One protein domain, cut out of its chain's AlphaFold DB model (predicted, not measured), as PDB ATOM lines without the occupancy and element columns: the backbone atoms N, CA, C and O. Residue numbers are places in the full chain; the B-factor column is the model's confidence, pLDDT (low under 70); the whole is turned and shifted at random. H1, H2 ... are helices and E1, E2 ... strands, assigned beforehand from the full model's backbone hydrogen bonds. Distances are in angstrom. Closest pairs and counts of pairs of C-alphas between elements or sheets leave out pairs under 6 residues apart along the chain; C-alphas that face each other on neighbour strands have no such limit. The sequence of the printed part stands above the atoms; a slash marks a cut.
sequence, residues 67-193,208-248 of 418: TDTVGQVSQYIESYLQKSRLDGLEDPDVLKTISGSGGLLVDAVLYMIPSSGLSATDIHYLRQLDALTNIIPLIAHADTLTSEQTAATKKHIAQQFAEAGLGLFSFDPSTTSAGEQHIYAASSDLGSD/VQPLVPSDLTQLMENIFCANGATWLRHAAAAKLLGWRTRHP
ATOM      1  N   THR A  67      20.512 -20.109  -1.958       81.38
ATOM      2  CA  THR A  67      20.439 -18.691  -1.566       81.38
ATOM      3  C   THR A  67      19.420 -18.429  -0.458       81.38
ATOM      4  O   THR A  67      19.602 -17.518   0.347       81.38
ATOM      5  N   ASP A  68      18.350 -19.220  -0.418       83.81
ATOM      6  CA  ASP A  68      17.142 -18.897   0.337       83.81
ATOM      7  C   ASP A  68      17.241 -19.481   1.759       83.81
ATOM      8  O   ASP A  68      16.907 -18.803   2.730       83.81
ATOM      9  N   THR A  69      17.820 -20.683   1.896       83.94
ATOM     10  CA  THR A  69      18.201 -21.278   3.193       83.94
ATOM     11  C   THR A  69      19.273 -20.446   3.900       83.94
ATOM     12  O   THR A  69      19.159 -20.161   5.092       83.94
ATOM     13  N   VAL A  70      20.277 -19.976   3.152       85.69
ATOM     14  CA  VAL A  70      21.324 -19.071   3.649       85.69
ATOM     15  C   VAL A  70      20.716 -17.765   4.160       85.69
ATOM     16  O   VAL A  70      20.987 -17.366   5.292       85.69
ATOM     17  N   GLY A  71      19.816 -17.150   3.384       87.06
ATOM     18  CA  GLY A  71      19.076 -15.963   3.815       87.06
ATOM     19  C   GLY A  71      18.269 -16.190   5.099       87.06
ATOM     20  O   GLY A  71      18.296 -15.343   5.990       87.06
ATOM     21  N   GLN A  72      17.603 -17.343   5.233       88.06
ATOM     22  CA  GLN A  72      16.834 -17.708   6.427       88.06
ATOM     23  C   GLN A  72      17.720 -17.825   7.680       88.06
ATOM     24  O   GLN A  72      17.372 -17.270   8.725       88.06
ATOM     25  N   VAL A  73      18.870 -18.505   7.592       89.44
ATOM     26  CA  VAL A  73      19.785 -18.673   8.736       89.44
ATOM     27  C   VAL A  73      20.480 -17.355   9.092       89.44
ATOM     28  O   VAL A  73      20.553 -17.008  10.272       89.44
ATOM     29  N   SER A  74      20.907 -16.558   8.105       90.44
ATOM     30  CA  SER A  74      21.445 -15.215   8.363       90.44
ATOM     31  C   SER A  74      20.417 -14.307   9.045       90.44
ATOM     32  O   SER A  74      20.749 -13.688  10.051       90.44
ATOM     33  N   GLN A  75      19.160 -14.277   8.588       90.38
ATOM     34  CA  GLN A  75      18.089 -13.500   9.235       90.38
ATOM     35  C   GLN A  75      17.781 -13.986  10.659       90.38
ATOM     36  O   GLN A  75      17.535 -13.173  11.550       90.38
ATOM     37  N   TYR A  76      17.821 -15.300  10.899       89.56
ATOM     38  CA  TYR A  76      17.660 -15.875  12.234       89.56
ATOM     39  C   TYR A  76      18.768 -15.390  13.186       89.56
ATOM     40  O   TYR A  76      18.459 -14.849  14.253       89.56
ATOM     41  N   ILE A  77      20.038 -15.482  12.772       90.38
ATOM     42  CA  ILE A  77      21.204 -15.000  13.533       90.38
ATOM     43  C   ILE A  77      21.123 -13.484  13.753       90.38
ATOM     44  O   ILE A  77      21.278 -13.012  14.881       90.38
ATOM     45  N   GLU A  78      20.813 -12.706  12.713       89.25
ATOM     46  CA  GLU A  78      20.622 -11.261  12.838       89.25
ATOM     47  C   GLU A  78      19.475 -10.909  13.786       89.25
ATOM     48  O   GLU A  78      19.598  -9.936  14.523       89.25
ATOM     49  N   SER A  79      18.407 -11.711  13.865       87.50
ATOM     50  CA  SER A  79      17.353 -11.503  14.865       87.50
ATOM     51  C   SER A  79      17.891 -11.616  16.296       87.50
ATOM     52  O   SER A  79      17.439 -10.885  17.172       87.50
ATOM     53  N   TYR A  80      18.872 -12.486  16.550       84.38
ATOM     54  CA  TYR A  80      19.512 -12.623  17.860       84.38
ATOM     55  C   TYR A  80      20.521 -11.502  18.139       84.38
ATOM     56  O   TYR A  80      20.488 -10.919  19.223       84.38
ATOM     57  N   LEU A  81      21.307 -11.080  17.144       84.06
ATOM     58  CA  LEU A  81      22.154  -9.881  17.248       84.06
ATOM     59  C   LEU A  81      21.326  -8.594  17.444       84.06
ATOM     60  O   LEU A  81      21.747  -7.700  18.175       84.06
ATOM     61  N   GLN A  82      20.124  -8.513  16.862       82.31
ATOM     62  CA  GLN A  82      19.161  -7.423  17.065       82.31
ATOM     63  C   GLN A  82      18.486  -7.485  18.447       82.31
ATOM     64  O   GLN A  82      18.382  -6.453  19.102       82.31
ATOM     65  N   LYS A  83      18.084  -8.670  18.940       78.38
ATOM     66  CA  LYS A  83      17.590  -8.857  20.326       78.38
ATOM     67  C   LYS A  83      18.667  -8.510  21.365       78.38
ATOM     68  O   LYS A  83      18.348  -7.964  22.414       78.38
ATOM     69  N   SER A  84      19.933  -8.814  21.068       71.88
ATOM     70  CA  SER A  84      21.106  -8.498  21.898       71.88
ATOM     71  C   SER A  84      21.755  -7.146  21.548       71.88
ATOM     72  O   SER A  84      22.840  -6.798  22.023       71.88
ATOM     73  N   ARG A  85      21.083  -6.318  20.744       66.50
ATOM     74  CA  ARG A  85      21.485  -4.933  20.512       66.50
ATOM     75  C   ARG A  85      21.204  -4.158  21.796       66.50
ATOM     76  O   ARG A  85      20.061  -3.817  22.082       66.50
ATOM     77  N   LEU A  86      22.253  -3.946  22.596       61.66
ATOM     78  CA  LEU A  86      22.203  -3.299  23.917       61.66
ATOM     79  C   LEU A  86      21.919  -1.783  23.791       61.66
ATOM     80  O   LEU A  86      22.736  -0.954  24.192       61.66
ATOM     81  N   ASP A  87      20.800  -1.423  23.165       53.00
ATOM     82  CA  ASP A  87      20.343  -0.053  22.946       53.00
ATOM     83  C   ASP A  87      19.705   0.468  24.245       53.00
ATOM     84  O   ASP A  87      18.530   0.235  24.524       53.00
ATOM     85  N   GLY A  88      20.502   1.174  25.054       51.50
ATOM     86  CA  GLY A  88      20.050   1.814  26.296       51.50
ATOM     87  C   GLY A  88      20.348   1.053  27.591       51.50
ATOM     88  O   GLY A  88      19.752   1.380  28.615       51.50
ATOM     89  N   LEU A  89      21.256   0.070  27.573       52.38
ATOM     90  CA  LEU A  89      21.757  -0.576  28.792       52.38
ATOM     91  C   LEU A  89      23.128  -0.020  29.198       52.38
ATOM     92  O   LEU A  89      23.988   0.220  28.352       52.38
ATOM     93  N   GLU A  90      23.312   0.174  30.502       52.59
ATOM     94  CA  GLU A  90      24.563   0.637  31.107       52.59
ATOM     95  C   GLU A  90      25.622  -0.488  31.135       52.59
ATOM     96  O   GLU A  90      25.296  -1.677  31.050       52.59
ATOM     97  N   ASP A  91      26.894  -0.118  31.329       58.56
ATOM     98  CA  ASP A  91      28.045  -1.027  31.486       58.56
ATOM     99  C   ASP A  91      27.788  -2.334  32.280       58.56
ATOM    100  O   ASP A  91      28.265  -3.379  31.831       58.56
ATOM    101  N   PRO A  92      27.044  -2.370  33.415       57.06
ATOM    102  CA  PRO A  92      26.699  -3.616  34.111       57.06
ATOM    103  C   PRO A  92      26.063  -4.721  33.255       57.06
ATOM    104  O   PRO A  92      26.283  -5.891  33.564       57.06
ATOM    105  N   ASP A  93      25.296  -4.418  32.204       56.47
ATOM    106  CA  ASP A  93      24.666  -5.461  31.374       56.47
ATOM    107  C   ASP A  93      25.560  -5.908  30.205       56.47
ATOM    108  O   ASP A  93      25.546  -7.085  29.825       56.47
ATOM    109  N   VAL A  94      26.439  -5.021  29.720       63.28
ATOM    110  CA  VAL A  94      27.602  -5.414  28.902       63.28
ATOM    111  C   VAL A  94      28.463  -6.395  29.706       63.28
ATOM    112  O   VAL A  94      28.808  -7.475  29.225       63.28
ATOM    113  N   LEU A  95      28.718  -6.069  30.978       61.94
ATOM    114  CA  LEU A  95      29.430  -6.930  31.914       61.94
ATOM    115  C   LEU A  95      28.694  -8.245  32.185       61.94
ATOM    116  O   LEU A  95      29.362  -9.266  32.181       61.94
ATOM    117  N   LYS A  96      27.364  -8.301  32.355       61.78
ATOM    118  CA  LYS A  96      26.642  -9.594  32.482       61.78
ATOM    119  C   LYS A  96      26.792 -10.479  31.244       61.78
ATOM    120  O   LYS A  96      27.008 -11.681  31.385       61.78
ATOM    121  N   THR A  97      26.727  -9.881  30.054       63.31
ATOM    122  CA  THR A  97      26.905 -10.593  28.774       63.31
ATOM    123  C   THR A  97      28.293 -11.245  28.687       63.31
ATOM    124  O   THR A  97      28.417 -12.377  28.231       63.31
ATOM    125  N   ILE A  98      29.331 -10.563  29.189       63.06
ATOM    126  CA  ILE A  98      30.724 -11.048  29.195       63.06
ATOM    127  C   ILE A  98      31.022 -11.967  30.401       63.06
ATOM    128  O   ILE A  98      31.735 -12.957  30.270       63.06
ATOM    129  N   SER A  99      30.448 -11.682  31.573       57.28
ATOM    130  CA  SER A  99      30.702 -12.342  32.872       57.28
ATOM    131  C   SER A  99      29.952 -13.676  33.048       57.28
ATOM    132  O   SER A  99      29.831 -14.219  34.145       57.28
ATOM    133  N   GLY A 100      29.452 -14.248  31.952       54.94
ATOM    134  CA  GLY A 100      29.108 -15.666  31.871       54.94
ATOM    135  C   GLY A 100      27.679 -16.066  32.247       54.94
ATOM    136  O   GLY A 100      27.352 -17.245  32.100       54.94
ATOM    137  N   SER A 101      26.806 -15.135  32.645       55.28
ATOM    138  CA  SER A 101      25.354 -15.374  32.672       55.28
ATOM    139  C   SER A 101      24.819 -15.321  31.236       55.28
ATOM    140  O   SER A 101      24.434 -14.250  30.773       55.28
ATOM    141  N   GLY A 102      24.899 -16.460  30.536       55.28
ATOM    142  CA  GLY A 102      24.768 -16.598  29.077       55.28
ATOM    143  C   GLY A 102      23.744 -15.672  28.414       55.28
ATOM    144  O   GLY A 102      22.556 -15.720  28.725       55.28
ATOM    145  N   GLY A 103      24.230 -14.825  27.502       59.31
ATOM    146  CA  GLY A 103      23.399 -13.923  26.711       59.31
ATOM    147  C   GLY A 103      22.705 -14.624  25.541       59.31
ATOM    148  O   GLY A 103      23.022 -15.754  25.188       59.31
ATOM    149  N   LEU A 104      21.783 -13.911  24.892       68.00
ATOM    150  CA  LEU A 104      21.033 -14.367  23.712       68.00
ATOM    151  C   LEU A 104      21.871 -14.303  22.410       68.00
ATOM    152  O   LEU A 104      21.376 -13.828  21.388       68.00
ATOM    153  N   LEU A 105      23.146 -14.705  22.452       80.75
ATOM    154  CA  LEU A 105      24.036 -14.768  21.284       80.75
ATOM    155  C   LEU A 105      24.192 -16.207  20.780       80.75
ATOM    156  O   LEU A 105      24.068 -17.169  21.532       80.75
ATOM    157  N   VAL A 106      24.540 -16.329  19.499       87.25
ATOM    158  CA  VAL A 106      25.072 -17.564  18.915       87.25
ATOM    159  C   VAL A 106      26.590 -17.561  19.120       87.25
ATOM    160  O   VAL A 106      27.306 -16.838  18.428       87.25
ATOM    161  N   ASP A 107      27.074 -18.344  20.087       86.50
ATOM    162  CA  ASP A 107      28.499 -18.389  20.458       86.50
ATOM    163  C   ASP A 107      29.387 -19.024  19.370       86.50
ATOM    164  O   ASP A 107      30.510 -18.568  19.134       86.50
ATOM    165  N   ALA A 108      28.879 -20.052  18.685       89.88
ATOM    166  CA  ALA A 108      29.552 -20.764  17.599       89.88
ATOM    167  C   ALA A 108      28.544 -21.284  16.564       89.88
ATOM    168  O   ALA A 108      27.412 -21.620  16.908       89.88
ATOM    169  N   VAL A 109      28.985 -21.422  15.313       91.75
ATOM    170  CA  VAL A 109      28.300 -22.187  14.264       91.75
ATOM    171  C   VAL A 109      29.206 -23.340  13.840       91.75
ATOM    172  O   VAL A 109      30.332 -23.118  13.392       91.75
ATOM    173  N   LEU A 110      28.712 -24.570  13.983       91.81
ATOM    174  CA  LEU A 110      29.384 -25.783  13.513       91.81
ATOM    175  C   LEU A 110      29.008 -26.009  12.044       91.81
ATOM    176  O   LEU A 110      27.861 -26.339  11.751       91.81
ATOM    177  N   TYR A 111      29.945 -25.807  11.117       91.12
ATOM    178  CA  TYR A 111      29.671 -25.953   9.685       91.12
ATOM    179  C   TYR A 111      30.150 -27.310   9.166       91.12
ATOM    180  O   TYR A 111      31.353 -27.567   9.133       91.12
ATOM    181  N   MET A 112      29.219 -28.166   8.740       90.12
ATOM    182  CA  MET A 112      29.530 -29.490   8.195       90.12
ATOM    183  C   MET A 112      29.917 -29.407   6.712       90.12
ATOM    184  O   MET A 112      29.110 -29.030   5.866       90.12
ATOM    185  N   ILE A 113      31.152 -29.792   6.402       89.94
ATOM    186  CA  ILE A 113      31.731 -29.850   5.057       89.94
ATOM    187  C   ILE A 113      31.734 -31.319   4.595       89.94
ATOM    188  O   ILE A 113      32.191 -32.185   5.349       89.94
ATOM    189  N   PRO A 114      31.263 -31.637   3.375       87.56
ATOM    190  CA  PRO A 114      31.388 -32.981   2.820       87.56
ATOM    191  C   PRO A 114      32.854 -33.326   2.514       87.56
ATOM    192  O   PRO A 114      33.670 -32.458   2.202       87.56
ATOM    193  N   SER A 115      33.187 -34.617   2.518       83.31
ATOM    194  CA  SER A 115      34.540 -35.116   2.219       83.31
ATOM    195  C   SER A 115      35.059 -34.765   0.812       83.31
ATOM    196  O   SER A 115      36.263 -34.825   0.575       83.31
ATOM    197  N   SER A 116      34.179 -34.327  -0.098       82.69
ATOM    198  CA  SER A 116      34.508 -33.764  -1.416       82.69
ATOM    199  C   SER A 116      35.156 -32.370  -1.385       82.69
ATOM    200  O   SER A 116      35.625 -31.905  -2.422       82.69
ATOM    201  N   GLY A 117      35.171 -31.688  -0.235       82.38
ATOM    202  CA  GLY A 117      35.626 -30.300  -0.104       82.38
ATOM    203  C   GLY A 117      34.527 -29.259  -0.349       82.38
ATOM    204  O   GLY A 117      33.367 -29.598  -0.583       82.38
ATOM    205  N   LEU A 118      34.904 -27.980  -0.262       85.88
ATOM    206  CA  LEU A 118      33.984 -26.837  -0.286       85.88
ATOM    207  C   LEU A 118      33.449 -26.532  -1.693       85.88
ATOM    208  O   LEU A 118      34.224 -26.384  -2.643       85.88
ATOM    209  N   SER A 119      32.133 -26.336  -1.797       88.75
ATOM    210  CA  SER A 119      31.461 -25.770  -2.970       88.75
ATOM    211  C   SER A 119      31.546 -24.236  -2.995       88.75
ATOM    212  O   SER A 119      31.684 -23.566  -1.970       88.75
ATOM    213  N   ALA A 120      31.380 -23.640  -4.180       87.69
ATOM    214  CA  ALA A 120      31.250 -22.190  -4.337       87.69
ATOM    215  C   ALA A 120      30.022 -21.611  -3.597       87.69
ATOM    216  O   ALA A 120      30.051 -20.456  -3.169       87.69
ATOM    217  N   THR A 121      28.964 -22.412  -3.405       88.06
ATOM    218  CA  THR A 121      27.810 -22.068  -2.550       88.06
ATOM    219  C   THR A 121      28.214 -21.921  -1.089       88.06
ATOM    220  O   THR A 121      27.804 -20.970  -0.426       88.06
ATOM    221  N   ASP A 122      29.065 -22.826  -0.614       89.12
ATOM    222  CA  ASP A 122      29.507 -22.897   0.775       89.12
ATOM    223  C   ASP A 122      30.419 -21.708   1.068       89.12
ATOM    224  O   ASP A 122      30.223 -21.003   2.050       89.12
ATOM    225  N   ILE A 123      31.350 -21.394   0.159       89.69
ATOM    226  CA  ILE A 123      32.218 -20.210   0.262       89.69
ATOM    227  C   ILE A 123      31.387 -18.916   0.339       89.69
ATOM    228  O   ILE A 123      31.731 -18.009   1.098       89.69
ATOM    229  N   HIS A 124      30.279 -18.815  -0.404       89.44
ATOM    230  CA  HIS A 124      29.361 -17.677  -0.293       89.44
ATOM    231  C   HIS A 124      28.636 -17.646   1.066       89.44
ATOM    232  O   HIS A 124      28.572 -16.592   1.697       89.44
ATOM    233  N   TYR A 125      28.134 -18.789   1.542       89.94
ATOM    234  CA  TYR A 125      27.453 -18.912   2.836       89.94
ATOM    235  C   TYR A 125      28.382 -18.560   4.009       89.94
ATOM    236  O   TYR A 125      28.068 -17.697   4.828       89.94
ATOM    237  N   LEU A 126      29.572 -19.159   4.034       90.56
ATOM    238  CA  LEU A 126      30.609 -18.949   5.040       90.56
ATOM    239  C   LEU A 126      31.041 -17.476   5.104       90.56
ATOM    240  O   LEU A 126      31.194 -16.940   6.197       90.56
ATOM    241  N   ARG A 127      31.143 -16.779   3.960       90.12
ATOM    242  CA  ARG A 127      31.425 -15.329   3.915       90.12
ATOM    243  C   ARG A 127      30.319 -14.470   4.537       90.12
ATOM    244  O   ARG A 127      30.622 -13.407   5.074       90.12
ATOM    245  N   GLN A 128      29.059 -14.901   4.476       88.75
ATOM    246  CA  GLN A 128      27.952 -14.199   5.136       88.75
ATOM    247  C   GLN A 128      27.894 -14.512   6.639       88.75
ATOM    248  O   GLN A 128      27.663 -13.605   7.437       88.75
ATOM    249  N   LEU A 129      28.166 -15.758   7.038       89.19
ATOM    250  CA  LEU A 129      28.220 -16.162   8.447       89.19
ATOM    251  C   LEU A 129      29.419 -15.560   9.202       89.19
ATOM    252  O   LEU A 129      29.244 -15.111  10.330       89.19
ATOM    253  N   ASP A 130      30.604 -15.461   8.589       89.56
ATOM    254  CA  ASP A 130      31.825 -14.926   9.225       89.56
ATOM    255  C   ASP A 130      31.640 -13.460   9.667       89.56
ATOM    256  O   ASP A 130      32.119 -13.031  10.719       89.56
ATOM    257  N   ALA A 131      30.834 -12.685   8.936       87.31
ATOM    258  CA  ALA A 131      30.475 -11.331   9.345       87.31
ATOM    259  C   ALA A 131      29.653 -11.276  10.655       87.31
ATOM    260  O   ALA A 131      29.644 -10.227  11.308       87.31
ATOM    261  N   LEU A 132      28.963 -12.359  11.030       88.69
ATOM    262  CA  LEU A 132      27.976 -12.413  12.115       88.69
ATOM    263  C   LEU A 132      28.430 -13.250  13.325       88.69
ATOM    264  O   LEU A 132      28.143 -12.868  14.458       88.69
ATOM    265  N   THR A 133      29.111 -14.378  13.103       90.88
ATOM    266  CA  THR A 133      29.378 -15.420  14.113       90.88
ATOM    267  C   THR A 133      30.796 -15.996  14.019       90.88
ATOM    268  O   THR A 133      31.574 -15.677  13.118       90.88
ATOM    269  N   ASN A 134      31.151 -16.844  14.988       90.88
ATOM    270  CA  ASN A 134      32.365 -17.661  14.960       90.88
ATOM    271  C   ASN A 134      32.054 -18.989  14.257       90.88
ATOM    272  O   ASN A 134      31.141 -19.695  14.683       90.88
ATOM    273  N   ILE A 135      32.801 -19.342  13.207       91.00
ATOM    274  CA  ILE A 135      32.591 -20.588  12.454       91.00
ATOM    275  C   ILE A 135      33.664 -21.610  12.831       91.00
ATOM    276  O   ILE A 135      34.856 -21.303  12.762       91.00
ATOM    277  N   ILE A 136      33.231 -22.828  13.160       91.19
ATOM    278  CA  ILE A 136      34.092 -23.999  13.347       91.19
ATOM    279  C   ILE A 136      33.793 -24.991  12.205       91.19
ATOM    280  O   ILE A 136      32.670 -25.500  12.131       91.19
ATOM    281  N   PRO A 137      34.748 -25.260  11.297       89.94
ATOM    282  CA  PRO A 137      34.561 -26.194  10.193       89.94
ATOM    283  C   PRO A 137      34.732 -27.648  10.654       89.94
ATOM    284  O   PRO A 137      35.748 -28.011  11.251       89.94
ATOM    285  N   LEU A 138      33.752 -28.491  10.332       90.19
ATOM    286  CA  LEU A 138      33.753 -29.927  10.612       90.19
ATOM    287  C   LEU A 138      33.753 -30.715   9.303       90.19
ATOM    288  O   LEU A 138      32.964 -30.411   8.414       90.19
ATOM    289  N   ILE A 139      34.578 -31.755   9.184       90.31
ATOM    290  CA  ILE A 139      34.451 -32.732   8.091       90.31
ATOM    291  C   ILE A 139      33.420 -33.773   8.524       90.31
ATOM    292  O   ILE A 139      33.603 -34.431   9.551       90.31
ATOM    293  N   ALA A 140      32.343 -33.908   7.750       87.12
ATOM    294  CA  ALA A 140      31.294 -34.896   7.982       87.12
ATOM    295  C   ALA A 140      31.679 -36.284   7.437       87.12
ATOM    296  O   ALA A 140      32.415 -36.387   6.454       87.12
ATOM    297  N   HIS A 141      31.111 -37.335   8.036       83.62
ATOM    298  CA  HIS A 141      31.315 -38.744   7.663       83.62
ATOM    299  C   HIS A 141      32.791 -39.182   7.686       83.62
ATOM    300  O   HIS A 141      33.290 -39.812   6.748       83.62
ATOM    301  N   ALA A 142      33.511 -38.836   8.762       82.88
ATOM    302  CA  ALA A 142      34.915 -39.212   8.949       82.88
ATOM    303  C   ALA A 142      35.155 -40.740   9.007       82.88
ATOM    304  O   ALA A 142      36.264 -41.188   8.741       82.88
ATOM    305  N   ASP A 143      34.117 -41.531   9.288       80.38
ATOM    306  CA  ASP A 143      34.076 -42.998   9.168       80.38
ATOM    307  C   ASP A 143      34.375 -43.503   7.745       80.38
ATOM    308  O   ASP A 143      34.966 -44.570   7.577       80.38
ATOM    309  N   THR A 144      34.024 -42.727   6.714       81.75
ATOM    310  CA  THR A 144      34.259 -43.101   5.307       81.75
ATOM    311  C   THR A 144      35.696 -42.870   4.831       81.75
ATOM    312  O   THR A 144      36.033 -43.261   3.712       81.75
ATOM    313  N   LEU A 145      36.544 -42.233   5.647       81.00
ATOM    314  CA  LEU A 145      37.882 -41.779   5.267       81.00
ATOM    315  C   LEU A 145      38.974 -42.507   6.054       81.00
ATOM    316  O   LEU A 145      38.935 -42.593   7.280       81.00
ATOM    317  N   THR A 146      40.028 -42.948   5.365       86.69
ATOM    318  CA  THR A 146      41.252 -43.378   6.058       86.69
ATOM    319  C   THR A 146      41.949 -42.182   6.716       86.69
ATOM    320  O   THR A 146      41.761 -41.033   6.313       86.69
ATOM    321  N   SER A 147      42.805 -42.421   7.711       84.62
ATOM    322  CA  SER A 147      43.576 -41.357   8.379       84.62
ATOM    323  C   SER A 147      44.417 -40.523   7.400       84.62
ATOM    324  O   SER A 147      44.466 -39.297   7.510       84.62
ATOM    325  N   GLU A 148      45.015 -41.165   6.392       88.38
ATOM    326  CA  GLU A 148      45.752 -40.499   5.310       88.38
ATOM    327  C   GLU A 148      44.842 -39.619   4.439       88.38
ATOM    328  O   GLU A 148      45.197 -38.480   4.125       88.38
ATOM    329  N   GLN A 149      43.650 -40.114   4.085       88.50
ATOM    330  CA  GLN A 149      42.654 -39.351   3.326       88.50
ATOM    331  C   GLN A 149      42.134 -38.162   4.135       88.50
ATOM    332  O   GLN A 149      42.090 -37.054   3.613       88.50
ATOM    333  N   THR A 150      41.830 -38.345   5.420       86.88
ATOM    334  CA  THR A 150      41.430 -37.260   6.328       86.88
ATOM    335  C   THR A 150      42.510 -36.179   6.414       86.88
ATOM    336  O   THR A 150      42.196 -34.994   6.300       86.88
ATOM    337  N   ALA A 151      43.791 -36.549   6.518       88.06
ATOM    338  CA  ALA A 151      44.896 -35.588   6.502       88.06
ATOM    339  C   ALA A 151      45.043 -34.855   5.150       88.06
ATOM    340  O   ALA A 151      45.380 -33.668   5.128       88.06
ATOM    341  N   ALA A 152      44.777 -35.525   4.023       90.06
ATOM    342  CA  ALA A 152      44.760 -34.900   2.699       90.06
ATOM    343  C   ALA A 152      43.567 -33.939   2.528       90.06
ATOM    344  O   ALA A 152      43.752 -32.799   2.100       90.06
ATOM    345  N   THR A 153      42.364 -34.352   2.936       88.44
ATOM    346  CA  THR A 153      41.134 -33.551   2.876       88.44
ATOM    347  C   THR A 153      41.207 -32.333   3.796       88.44
ATOM    348  O   THR A 153      40.876 -31.234   3.351       88.44
ATOM    349  N   LYS A 154      41.743 -32.465   5.023       88.25
ATOM    350  CA  LYS A 154      42.053 -31.319   5.904       88.25
ATOM    351  C   LYS A 154      42.955 -30.299   5.199       88.25
ATOM    352  O   LYS A 154      42.639 -29.113   5.204       88.25
ATOM    353  N   LYS A 155      44.037 -30.742   4.543       88.88
ATOM    354  CA  LYS A 155      44.973 -29.862   3.810       88.88
ATOM    355  C   LYS A 155      44.337 -29.202   2.582       88.88
ATOM    356  O   LYS A 155      44.567 -28.018   2.352       88.88
ATOM    357  N   HIS A 156      43.514 -29.930   1.828       89.81
ATOM    358  CA  HIS A 156      42.781 -29.387   0.682       89.81
ATOM    359  C   HIS A 156      41.773 -28.311   1.114       89.81
ATOM    360  O   HIS A 156      41.811 -27.190   0.611       89.81
ATOM    361  N   ILE A 157      40.931 -28.608   2.108       88.94
ATOM    362  CA  ILE A 157      39.964 -27.652   2.669       88.94
ATOM    363  C   ILE A 157      40.692 -26.436   3.271       88.94
ATOM    364  O   ILE A 157      40.270 -25.300   3.058       88.94
ATOM    365  N   ALA A 158      41.827 -26.643   3.946       87.38
ATOM    366  CA  ALA A 158      42.662 -25.566   4.478       87.38
ATOM    367  C   ALA A 158      43.211 -24.622   3.390       87.38
ATOM    368  O   ALA A 158      43.260 -23.405   3.595       87.38
ATOM    369  N   GLN A 159      43.586 -25.158   2.223       88.94
ATOM    370  CA  GLN A 159      43.955 -24.355   1.056       88.94
ATOM    371  C   GLN A 159      42.743 -23.583   0.508       88.94
ATOM    372  O   GLN A 159      42.843 -22.373   0.315       88.94
ATOM    373  N   GLN A 160      41.586 -24.236   0.340       89.62
ATOM    374  CA  GLN A 160      40.354 -23.577  -0.119       89.62
ATOM    375  C   GLN A 160      39.936 -22.413   0.806       89.62
ATOM    376  O   GLN A 160      39.535 -21.356   0.319       89.62
ATOM    377  N   PHE A 161      40.071 -22.557   2.130       87.69
ATOM    378  CA  PHE A 161      39.813 -21.474   3.089       87.69
ATOM    379  C   PHE A 161      40.799 -20.302   2.955       87.69
ATOM    380  O   PHE A 161      40.380 -19.142   3.032       87.69
ATOM    381  N   ALA A 162      42.084 -20.586   2.719       87.38
ATOM    382  CA  ALA A 162      43.105 -19.561   2.506       87.38
ATOM    383  C   ALA A 162      42.885 -18.790   1.190       87.38
ATOM    384  O   ALA A 162      42.960 -17.563   1.180       87.38
ATOM    385  N   GLU A 163      42.533 -19.485   0.104       89.56
ATOM    386  CA  GLU A 163      42.156 -18.878  -1.184       89.56
ATOM    387  C   GLU A 163      40.852 -18.066  -1.087       89.56
ATOM    388  O   GLU A 163      40.714 -17.011  -1.710       89.56
ATOM    389  N   ALA A 164      39.897 -18.515  -0.266       85.12
ATOM    390  CA  ALA A 164      38.653 -17.797  -0.005       85.12
ATOM    391  C   ALA A 164      38.821 -16.563   0.905       85.12
ATOM    392  O   ALA A 164      37.932 -15.702   0.901       85.12
ATOM    393  N   GLY A 165      39.923 -16.460   1.659       83.81
ATOM    394  CA  GLY A 165      40.206 -15.356   2.582       83.81
ATOM    395  C   GLY A 165      39.290 -15.313   3.811       83.81
ATOM    396  O   GLY A 165      38.902 -14.228   4.238       83.81
ATOM    397  N   LEU A 166      38.889 -16.477   4.336       81.62
ATOM    398  CA  LEU A 166      37.900 -16.612   5.417       81.62
ATOM    399  C   LEU A 166      38.528 -16.617   6.822       81.62
ATOM    400  O   LEU A 166      39.519 -17.307   7.069       81.62
ATOM    401  N   GLY A 167      37.920 -15.884   7.761       71.75
ATOM    402  CA  GLY A 167      38.393 -15.733   9.138       71.75
ATOM    403  C   GLY A 167      37.952 -16.866  10.067       71.75
ATOM    404  O   GLY A 167      37.123 -16.651  10.951       71.75
ATOM    405  N   LEU A 168      38.505 -18.071   9.883       79.19
ATOM    406  CA  LEU A 168      38.217 -19.222  10.751       79.19
ATOM    407  C   LEU A 168      38.491 -18.926  12.234       79.19
ATOM    408  O   LEU A 168      39.505 -18.319  12.587       79.19
ATOM    409  N   PHE A 169      37.608 -19.408  13.111       81.12
ATOM    410  CA  PHE A 169      37.821 -19.331  14.554       81.12
ATOM    411  C   PHE A 169      38.875 -20.356  15.007       81.12
ATOM    412  O   PHE A 169      38.891 -21.495  14.543       81.12
ATOM    413  N   SER A 170      39.733 -19.954  15.947       79.31
ATOM    414  CA  SER A 170      40.694 -20.824  16.633       79.31
ATOM    415  C   SER A 170      40.494 -20.733  18.143       79.31
ATOM    416  O   SER A 170      40.278 -19.639  18.668       79.31
ATOM    417  N   PHE A 171      40.634 -21.864  18.839       75.75
ATOM    418  CA  PHE A 171      40.683 -21.916  20.303       75.75
ATOM    419  C   PHE A 171      42.033 -21.459  20.882       75.75
ATOM    420  O   PHE A 171      42.074 -21.021  22.030       75.75
ATOM    421  N   ASP A 172      43.110 -21.515  20.094       69.31
ATOM    422  CA  ASP A 172      44.457 -21.095  20.490       69.31
ATOM    423  C   ASP A 172      45.089 -20.190  19.405       69.31
ATOM    424  O   ASP A 172      45.306 -20.628  18.272       69.31
ATOM    425  N   PRO A 173      45.371 -18.906  19.696       62.78
ATOM    426  CA  PRO A 173      46.050 -18.012  18.759       62.78
ATOM    427  C   PRO A 173      47.579 -18.207  18.720       62.78
ATOM    428  O   PRO A 173      48.244 -17.606  17.877       62.78
ATOM    429  N   SER A 174      48.165 -18.994  19.630       53.16
ATOM    430  CA  SER A 174      49.620 -19.143  19.771       53.16
ATOM    431  C   SER A 174      50.221 -20.243  18.887       53.16
ATOM    432  O   SER A 174      51.345 -20.099  18.403       53.16
ATOM    433  N   THR A 175      49.461 -21.297  18.583       53.69
ATOM    434  CA  THR A 175      49.880 -22.483  17.810       53.69
ATOM    435  C   THR A 175      49.851 -22.268  16.289       53.69
ATOM    436  O   THR A 175      49.457 -23.136  15.512       53.69
ATOM    437  N   THR A 176      50.344 -21.116  15.819       49.41
ATOM    438  CA  THR A 176      50.450 -20.782  14.378       49.41
ATOM    439  C   THR A 176      51.647 -21.499  13.714       49.41
ATOM    440  O   THR A 176      52.486 -20.887  13.055       49.41
ATOM    441  N   SER A 177      51.765 -22.817  13.908       40.59
ATOM    442  CA  SER A 177      52.899 -23.641  13.468       40.59
ATOM    443  C   SER A 177      52.464 -24.810  12.575       40.59
ATOM    444  O   SER A 177      52.350 -25.944  13.024       40.59
ATOM    445  N   ALA A 178      52.308 -24.502  11.284       42.09
ATOM    446  CA  ALA A 178      52.352 -25.417  10.138       42.09
ATOM    447  C   ALA A 178      51.392 -26.633  10.099       42.09
ATOM    448  O   ALA A 178      51.700 -27.720  10.575       42.09
ATOM    449  N   GLY A 179      50.336 -26.506   9.284       44.00
ATOM    450  CA  GLY A 179      49.816 -27.624   8.478       44.00
ATOM    451  C   GLY A 179      48.403 -28.101   8.799       44.00
ATOM    452  O   GLY A 179      47.707 -28.533   7.883       44.00
ATOM    453  N   GLU A 180      47.961 -27.973  10.047       51.72
ATOM    454  CA  GLU A 180      46.626 -28.394  10.480       51.72
ATOM    455  C   GLU A 180      45.842 -27.175  10.976       51.72
ATOM    456  O   GLU A 180      45.998 -26.713  12.103       51.72
ATOM    457  N   GLN A 181      45.023 -26.605  10.086       55.00
ATOM    458  CA  GLN A 181      43.987 -25.654  10.493       55.00
ATOM    459  C   GLN A 181      42.956 -26.368  11.378       55.00
ATOM    460  O   GLN A 181      42.806 -27.587  11.288       55.00
ATOM    461  N   HIS A 182      42.221 -25.596  12.183       68.31
ATOM    462  CA  HIS A 182      41.221 -26.038  13.165       68.31
ATOM    463  C   HIS A 182      39.949 -26.623  12.510       68.31
ATOM    464  O   HIS A 182      38.842 -26.113  12.673       68.31
ATOM    465  N   ILE A 183      40.142 -27.681  11.722       82.56
ATOM    466  CA  ILE A 183      39.156 -28.431  10.950       82.56
ATOM    467  C   ILE A 183      39.070 -29.820  11.581       82.56
ATOM    468  O   ILE A 183      39.990 -30.631  11.445       82.56
ATOM    469  N   TYR A 184      37.972 -30.088  12.279       85.94
ATOM    470  CA  TYR A 184      37.797 -31.311  13.061       85.94
ATOM    471  C   TYR A 184      37.060 -32.360  12.222       85.94
ATOM    472  O   TYR A 184      36.003 -32.079  11.660       85.94
ATOM    473  N   ALA A 185      37.601 -33.571  12.116       86.31
ATOM    474  CA  ALA A 185      36.910 -34.693  11.496       86.31
ATOM    475  C   ALA A 185      35.947 -35.326  12.509       86.31
ATOM    476  O   ALA A 185      36.371 -35.774  13.574       86.31
ATOM    477  N   ALA A 186      34.654 -35.351  12.183       85.31
ATOM    478  CA  ALA A 186      33.609 -35.877  13.049       85.31
ATOM    479  C   ALA A 186      32.931 -37.097  12.411       85.31
ATOM    480  O   ALA A 186      32.573 -37.087  11.229       85.31
ATOM    481  N   SER A 187      32.711 -38.135  13.216       83.75
ATOM    482  CA  SER A 187      31.773 -39.209  12.896       83.75
ATOM    483  C   SER A 187      30.754 -39.349  14.022       83.75
ATOM    484  O   SER A 187      31.070 -39.150  15.195       83.75
ATOM    485  N   SER A 188      29.522 -39.669  13.639       77.56
ATOM    486  CA  SER A 188      28.430 -40.036  14.538       77.56
ATOM    487  C   SER A 188      28.165 -41.545  14.546       77.56
ATOM    488  O   SER A 188      27.177 -41.970  15.139       77.56
ATOM    489  N   ASP A 189      28.987 -42.342  13.853       76.00
ATOM    490  CA  ASP A 189      28.823 -43.795  13.827       76.00
ATOM    491  C   ASP A 189      29.323 -44.442  15.127       76.00
ATOM    492  O   ASP A 189      30.263 -43.970  15.783       76.00
ATOM    493  N   LEU A 190      28.656 -45.528  15.510       74.19
ATOM    494  CA  LEU A 190      28.873 -46.222  16.771       74.19
ATOM    495  C   LEU A 190      29.992 -47.253  16.598       74.19
ATOM    496  O   LEU A 190      29.802 -48.327  16.023       74.19
ATOM    497  N   GLY A 191      31.172 -46.934  17.127       67.88
ATOM    498  CA  GLY A 191      32.332 -47.813  17.093       67.88
ATOM    499  C   GLY A 191      32.080 -49.110  17.863       67.88
ATOM    500  O   GLY A 191      31.377 -49.136  18.874       67.88
ATOM    501  N   SER A 192      32.665 -50.217  17.402       66.50
ATOM    502  CA  SER A 192      32.733 -51.426  18.227       66.50
ATOM    503  C   SER A 192      33.681 -51.163  19.391       66.50
ATOM    504  O   SER A 192      34.847 -50.850  19.159       66.50
ATOM    505  N   ASP A 193      33.206 -51.344  20.619       68.44
ATOM    506  CA  ASP A 193      34.063 -51.396  21.802       68.44
ATOM    507  C   ASP A 193      34.790 -52.760  21.824       68.44
ATOM    508  O   ASP A 193      34.116 -53.796  21.836       68.44
ATOM    509  N   VAL A 208      26.272 -46.543  26.841       72.69
ATOM    510  CA  VAL A 208      26.343 -45.754  25.611       72.69
ATOM    511  C   VAL A 208      27.532 -46.272  24.815       72.69
ATOM    512  O   VAL A 208      28.672 -46.149  25.258       72.69
ATOM    513  N   GLN A 209      27.263 -46.864  23.651       69.62
ATOM    514  CA  GLN A 209      28.304 -47.385  22.767       69.62
ATOM    515  C   GLN A 209      29.247 -46.244  22.330       69.62
ATOM    516  O   GLN A 209      28.753 -45.185  21.927       69.62
ATOM    517  N   PRO A 210      30.582 -46.417  22.410       70.44
ATOM    518  CA  PRO A 210      31.528 -45.364  22.058       70.44
ATOM    519  C   PRO A 210      31.453 -45.007  20.569       70.44
ATOM    520  O   PRO A 210      31.183 -45.852  19.718       70.44
ATOM    521  N   LEU A 211      31.722 -43.743  20.240       75.06
ATOM    522  CA  LEU A 211      31.842 -43.291  18.852       75.06
ATOM    523  C   LEU A 211      33.158 -43.771  18.226       75.06
ATOM    524  O   LEU A 211      34.150 -43.989  18.925       75.06
ATOM    525  N   VAL A 212      33.182 -43.881  16.895       73.38
ATOM    526  CA  VAL A 212      34.419 -44.103  16.126       73.38
ATOM    527  C   VAL A 212      35.477 -43.045  16.511       73.38
ATOM    528  O   VAL A 212      35.147 -41.851  16.547       73.38
ATOM    529  N   PRO A 213      36.741 -43.437  16.796       67.56
ATOM    530  CA  PRO A 213      37.787 -42.510  17.234       67.56
ATOM    531  C   PRO A 213      38.006 -41.402  16.200       67.56
ATOM    532  O   PRO A 213      38.457 -41.643  15.081       67.56
ATOM    533  N   SER A 214      37.648 -40.181  16.588       75.31
ATOM    534  CA  SER A 214      37.555 -39.007  15.721       75.31
ATOM    535  C   SER A 214      37.834 -37.731  16.520       75.31
ATOM    536  O   SER A 214      37.756 -37.729  17.751       75.31
ATOM    537  N   ASP A 215      38.142 -36.625  15.836       82.12
ATOM    538  CA  ASP A 215      38.537 -35.356  16.474       82.12
ATOM    539  C   ASP A 215      37.388 -34.695  17.270       82.12
ATOM    540  O   ASP A 215      37.588 -33.695  17.963       82.12
ATOM    541  N   LEU A 216      36.171 -35.240  17.167       84.50
ATOM    542  CA  LEU A 216      34.971 -34.756  17.839       84.50
ATOM    543  C   LEU A 216      35.124 -34.710  19.367       84.50
ATOM    544  O   LEU A 216      34.626 -33.774  19.987       84.50
ATOM    545  N   THR A 217      35.831 -35.664  19.983       83.25
ATOM    546  CA  THR A 217      36.078 -35.650  21.438       83.25
ATOM    547  C   THR A 217      36.917 -34.442  21.845       83.25
ATOM    548  O   THR A 217      36.499 -33.670  22.705       83.25
ATOM    549  N   GLN A 218      38.028 -34.203  21.144       83.69
ATOM    550  CA  GLN A 218      38.889 -33.033  21.343       83.69
ATOM    551  C   GLN A 218      38.128 -31.725  21.091       83.69
ATOM    552  O   GLN A 218      38.342 -30.738  21.792       83.69
ATOM    553  N   LEU A 219      37.219 -31.688  20.112       87.38
ATOM    554  CA  LEU A 219      36.367 -30.521  19.881       87.38
ATOM    555  C   LEU A 219      35.390 -30.280  21.041       87.38
ATOM    556  O   LEU A 219      35.250 -29.142  21.484       87.38
ATOM    557  N   MET A 220      34.719 -31.323  21.539       87.50
ATOM    558  CA  MET A 220      33.800 -31.204  22.678       87.50
ATOM    559  C   MET A 220      34.540 -30.767  23.947       87.50
ATOM    560  O   MET A 220      34.059 -29.883  24.654       87.50
ATOM    561  N   GLU A 221      35.735 -31.307  24.197       86.88
ATOM    562  CA  GLU A 221      36.622 -30.842  25.267       86.88
ATOM    563  C   GLU A 221      36.968 -29.359  25.090       86.88
ATOM    564  O   GLU A 221      36.733 -28.574  26.003       86.88
ATOM    565  N   ASN A 222      37.419 -28.927  23.908       87.00
ATOM    566  CA  ASN A 222      37.743 -27.519  23.648       87.00
ATOM    567  C   ASN A 222      36.534 -26.572  23.800       87.00
ATOM    568  O   ASN A 222      36.686 -25.481  24.351       87.00
ATOM    569  N   ILE A 223      35.336 -26.976  23.362       88.38
ATOM    570  CA  ILE A 223      34.103 -26.180  23.499       88.38
ATOM    571  C   ILE A 223      33.663 -26.069  24.965       88.38
ATOM    572  O   ILE A 223      33.316 -24.974  25.411       88.38
ATOM    573  N   PHE A 224      33.665 -27.174  25.719       86.31
ATOM    574  CA  PHE A 224      33.140 -27.210  27.089       86.31
ATOM    575  C   PHE A 224      34.189 -26.933  28.178       86.31
ATOM    576  O   PHE A 224      33.820 -26.637  29.319       86.31
ATOM    577  N   CYS A 225      35.483 -26.935  27.851       87.31
ATOM    578  CA  CYS A 225      36.530 -26.392  28.711       87.31
ATOM    579  C   CYS A 225      36.231 -24.929  29.054       87.31
ATOM    580  O   CYS A 225      35.935 -24.115  28.178       87.31
ATOM    581  N   ALA A 226      36.397 -24.564  30.329       84.25
ATOM    582  CA  ALA A 226      36.075 -23.226  30.826       84.25
ATOM    583  C   ALA A 226      36.717 -22.101  29.989       84.25
ATOM    584  O   ALA A 226      36.035 -21.129  29.667       84.25
ATOM    585  N   ASN A 227      37.984 -22.272  29.584       87.19
ATOM    586  CA  ASN A 227      38.716 -21.316  28.749       87.19
ATOM    587  C   ASN A 227      38.098 -21.157  27.347       87.19
ATOM    588  O   ASN A 227      37.792 -20.037  26.937       87.19
ATOM    589  N   GLY A 228      37.857 -22.263  26.631       86.94
ATOM    590  CA  GLY A 228      37.272 -22.237  25.287       86.94
ATOM    591  C   GLY A 228      35.841 -21.698  25.285       86.94
ATOM    592  O   GLY A 228      35.515 -20.823  24.484       86.94
ATOM    593  N   ALA A 229      35.031 -22.086  26.275       84.44
ATOM    594  CA  ALA A 229      33.700 -21.528  26.489       84.44
ATOM    595  C   ALA A 229      33.723 -20.015  26.787       84.44
ATOM    596  O   ALA A 229      32.808 -19.295  26.390       84.44
ATOM    597  N   THR A 230      34.718 -19.486  27.515       84.69
ATOM    598  CA  THR A 230      34.871 -18.023  27.683       84.69
ATOM    599  C   THR A 230      35.394 -17.333  26.426       84.69
ATOM    600  O   THR A 230      34.955 -16.227  26.118       84.69
ATOM    601  N   TRP A 231      36.283 -17.983  25.675       88.19
ATOM    602  CA  TRP A 231      36.875 -17.436  24.456       88.19
ATOM    603  C   TRP A 231      35.856 -17.330  23.312       88.19
ATOM    604  O   TRP A 231      35.784 -16.285  22.665       88.19
ATOM    605  N   LEU A 232      34.990 -18.335  23.140       88.19
ATOM    606  CA  LEU A 232      33.847 -18.292  22.219       88.19
ATOM    607  C   LEU A 232      32.905 -17.118  22.525       88.19
ATOM    608  O   LEU A 232      32.647 -16.298  21.645       88.19
ATOM    609  N   ARG A 233      32.467 -16.974  23.784       85.19
ATOM    610  CA  ARG A 233      31.605 -15.860  24.227       85.19
ATOM    611  C   ARG A 233      32.264 -14.492  24.025       85.19
ATOM    612  O   ARG A 233      31.612 -13.552  23.572       85.19
ATOM    613  N   HIS A 234      33.565 -14.375  24.298       85.00
ATOM    614  CA  HIS A 234      34.336 -13.159  24.020       85.00
ATOM    615  C   HIS A 234      34.388 -12.838  22.515       85.00
ATOM    616  O   HIS A 234      34.126 -11.702  22.116       85.00
ATOM    617  N   ALA A 235      34.668 -13.830  21.666       87.12
ATOM    618  CA  ALA A 235      34.707 -13.650  20.219       87.12
ATOM    619  C   ALA A 235      33.320 -13.317  19.637       87.12
ATOM    620  O   ALA A 235      33.206 -12.422  18.802       87.12
ATOM    621  N   ALA A 236      32.249 -13.944  20.135       87.88
ATOM    622  CA  ALA A 236      30.871 -13.626  19.755       87.88
ATOM    623  C   ALA A 236      30.483 -12.189  20.156       87.88
ATOM    624  O   ALA A 236      29.915 -11.448  19.351       87.88
ATOM    625  N   ALA A 237      30.874 -11.739  21.354       85.06
ATOM    626  CA  ALA A 237      30.712 -10.346  21.772       85.06
ATOM    627  C   ALA A 237      31.510  -9.370  20.879       85.06
ATOM    628  O   ALA A 237      30.997  -8.310  20.512       85.06
ATOM    629  N   ALA A 238      32.727  -9.731  20.458       85.88
ATOM    630  CA  ALA A 238      33.513  -8.935  19.514       85.88
ATOM    631  C   ALA A 238      32.855  -8.859  18.118       85.88
ATOM    632  O   ALA A 238      32.781  -7.772  17.534       85.88
ATOM    633  N   LYS A 239      32.300  -9.970  17.607       87.81
ATOM    634  CA  LYS A 239      31.509 -10.007  16.361       87.81
ATOM    635  C   LYS A 239      30.251  -9.128  16.477       87.81
ATOM    636  O   LYS A 239      30.003  -8.328  15.577       87.81
ATOM    637  N   LEU A 240      29.525  -9.168  17.604       85.06
ATOM    638  CA  LEU A 240      28.372  -8.292  17.889       85.06
ATOM    639  C   LEU A 240      28.752  -6.799  17.887       85.06
ATOM    640  O   LEU A 240      28.029  -5.980  17.314       85.06
ATOM    641  N   LEU A 241      29.883  -6.424  18.496       84.94
ATOM    642  CA  LEU A 241      30.380  -5.043  18.470       84.94
ATOM    643  C   LEU A 241      30.741  -4.604  17.040       84.94
ATOM    644  O   LEU A 241      30.338  -3.522  16.613       84.94
ATOM    645  N   GLY A 242      31.416  -5.465  16.271       86.06
ATOM    646  CA  GLY A 242      31.716  -5.230  14.855       86.06
ATOM    647  C   GLY A 242      30.473  -5.180  13.954       86.06
ATOM    648  O   GLY A 242      30.456  -4.449  12.966       86.06
ATOM    649  N   TRP A 243      29.409  -5.910  14.290       87.75
ATOM    650  CA  TRP A 243      28.111  -5.809  13.617       87.75
ATOM    651  C   TRP A 243      27.398  -4.494  13.965       87.75
ATOM    652  O   TRP A 243      26.843  -3.850  13.074       87.75
ATOM    653  N   ARG A 244      27.483  -4.030  15.221       83.06
ATOM    654  CA  ARG A 244      26.890  -2.757  15.673       83.06
ATOM    655  C   ARG A 244      27.535  -1.532  15.015       83.06
ATOM    656  O   ARG A 244      26.823  -0.587  14.696       83.06
ATOM    657  N   THR A 245      28.848  -1.530  14.773       82.69
ATOM    658  CA  THR A 245      29.504  -0.407  14.067       82.69
ATOM    659  C   THR A 245      29.101  -0.315  12.593       82.69
ATOM    660  O   THR A 245      29.101   0.781  12.039       82.69
ATOM    661  N   ARG A 246      28.700  -1.433  11.972       83.81
ATOM    662  CA  ARG A 246      28.116  -1.464  10.618       83.81
ATOM    663  C   ARG A 246      26.625  -1.106  10.608       83.81
ATOM    664  O   ARG A 246      26.151  -0.527   9.637       83.81
ATOM    665  N   HIS A 247      25.911  -1.398  11.695       79.69
ATOM    666  CA  HIS A 247      24.478  -1.141  11.854       79.69
ATOM    667  C   HIS A 247      24.198  -0.173  13.021       79.69
ATOM    668  O   HIS A 247      23.811  -0.623  14.108       79.69
ATOM    669  N   PRO A 248      24.346   1.155  12.826       71.31
ATOM    670  CA  PRO A 248      24.000   2.149  13.843       71.31
ATOM    671  C   PRO A 248      22.507   2.108  14.216       71.31
ATOM    672  O   PRO A 248      21.644   1.753  13.407       71.31
TER     673      PRO A 248
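AT A GLANCE: This is residues 67 to 193 and 208 to 248 of the 418 residues of the protein "Heat shock protein" of Colletotrichum salicis (UniProt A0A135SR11). A short two-stranded parallel ribbon, E1 and E2, lies in the middle, with helices H3 and H4 near it on one side and H5 across from them, farther from the strands, while the long helix H6 makes a corner with H5 and runs from there past the strands' first residues, 109 and 135, to come close to H1 at Leu 240. H1 runs the same way as H3, along its side; H2 sits at one end of the domain by H6, and a loop, residues 173 to 178, sticks out. The printed part has 168 residues with six named helices and two named strands, in the order H1, H2, E1, H3, E2, H4, H5, H6; the sheet order is E1, E2, and the class is mostly helix. The whole is compact, with a radius of gyration of the C-alphas of 17.4 A, though only just elongated in outline, spanning 54 by 36 by 32 A.

IN THESE COORDINATES: H1, residues 67 to 83, begins at C-alpha 67 (20.439, -18.691, -1.566) and is 24.2 A long. H2 is residues 91 to 98. E1, residues 109 to 113, begins at C-alpha 109 (28.300, -22.187, 14.264). H3 is residues 120 to 130, 15.4 A, and E2 is residues 135 to 139. H4, residues 147 to 164, is 25.5 A long. After the cut come H5, residues 216 to 224, and H6, residues 226 to 246, 30.7 A, ending at C-alpha 246 (28.116, -1.464, 10.618).

HOW THE PARTS SIT: E1 and E2 are parallel neighbours at 31 degrees, with N 113 and O 138 2.8 A apart and N 136 and O 109 2.9 A apart, within hydrogen-bond range. E1, H3 and E2 form a strand-helix-strand unit, two parallel neighbour strands with a helix between, and its crossover is right-handed. Residues 138 to 139 of E2 also pair, parallel, with residues 184 to 185. H3 and E1 are near each other, as are H4 and E2. H3 and H4 are close but not clearly touching, the closest C-alphas being those of Ile 123 and Ala 164, 6.9 A. H1, with residues 70 to 74 alone, only just touches H3, with 3 pairs of C-alphas within 8 A; the closest are those of Val 70 and Tyr 125, 6.2 A, and the two run the same way at a shallow tilt of 4 degrees. H5 and H6 touch only at the corner by their tight link, the closest C-alphas being those of Ile 223 and Ala 229, 5.5 A. H6, with residues 233 to 237 alone, touches H2, the closest C-alphas being those of Ile 98 and His 234, 6.7 A, at a steep tilt of 54 degrees, opposite ways. Every O i to N i+4 pair is within hydrogen-bond range in H1 to H5, and 15 of 17 are in H6.

THE WHOLE: The C-alphas of Gly 88 and Ser 192 are the two farthest apart, 55.3 A. Residues 194 to 207 are not printed, and C-alphas 193 and 208 are 10.3 A apart across this cut, in the link from H4 to H5. Of the links that are printed whole, none is long. Mean pLDDT of the printed part is 79.6; it is under 70 in 36 residues, among them 85 to 104 and 172 to 182.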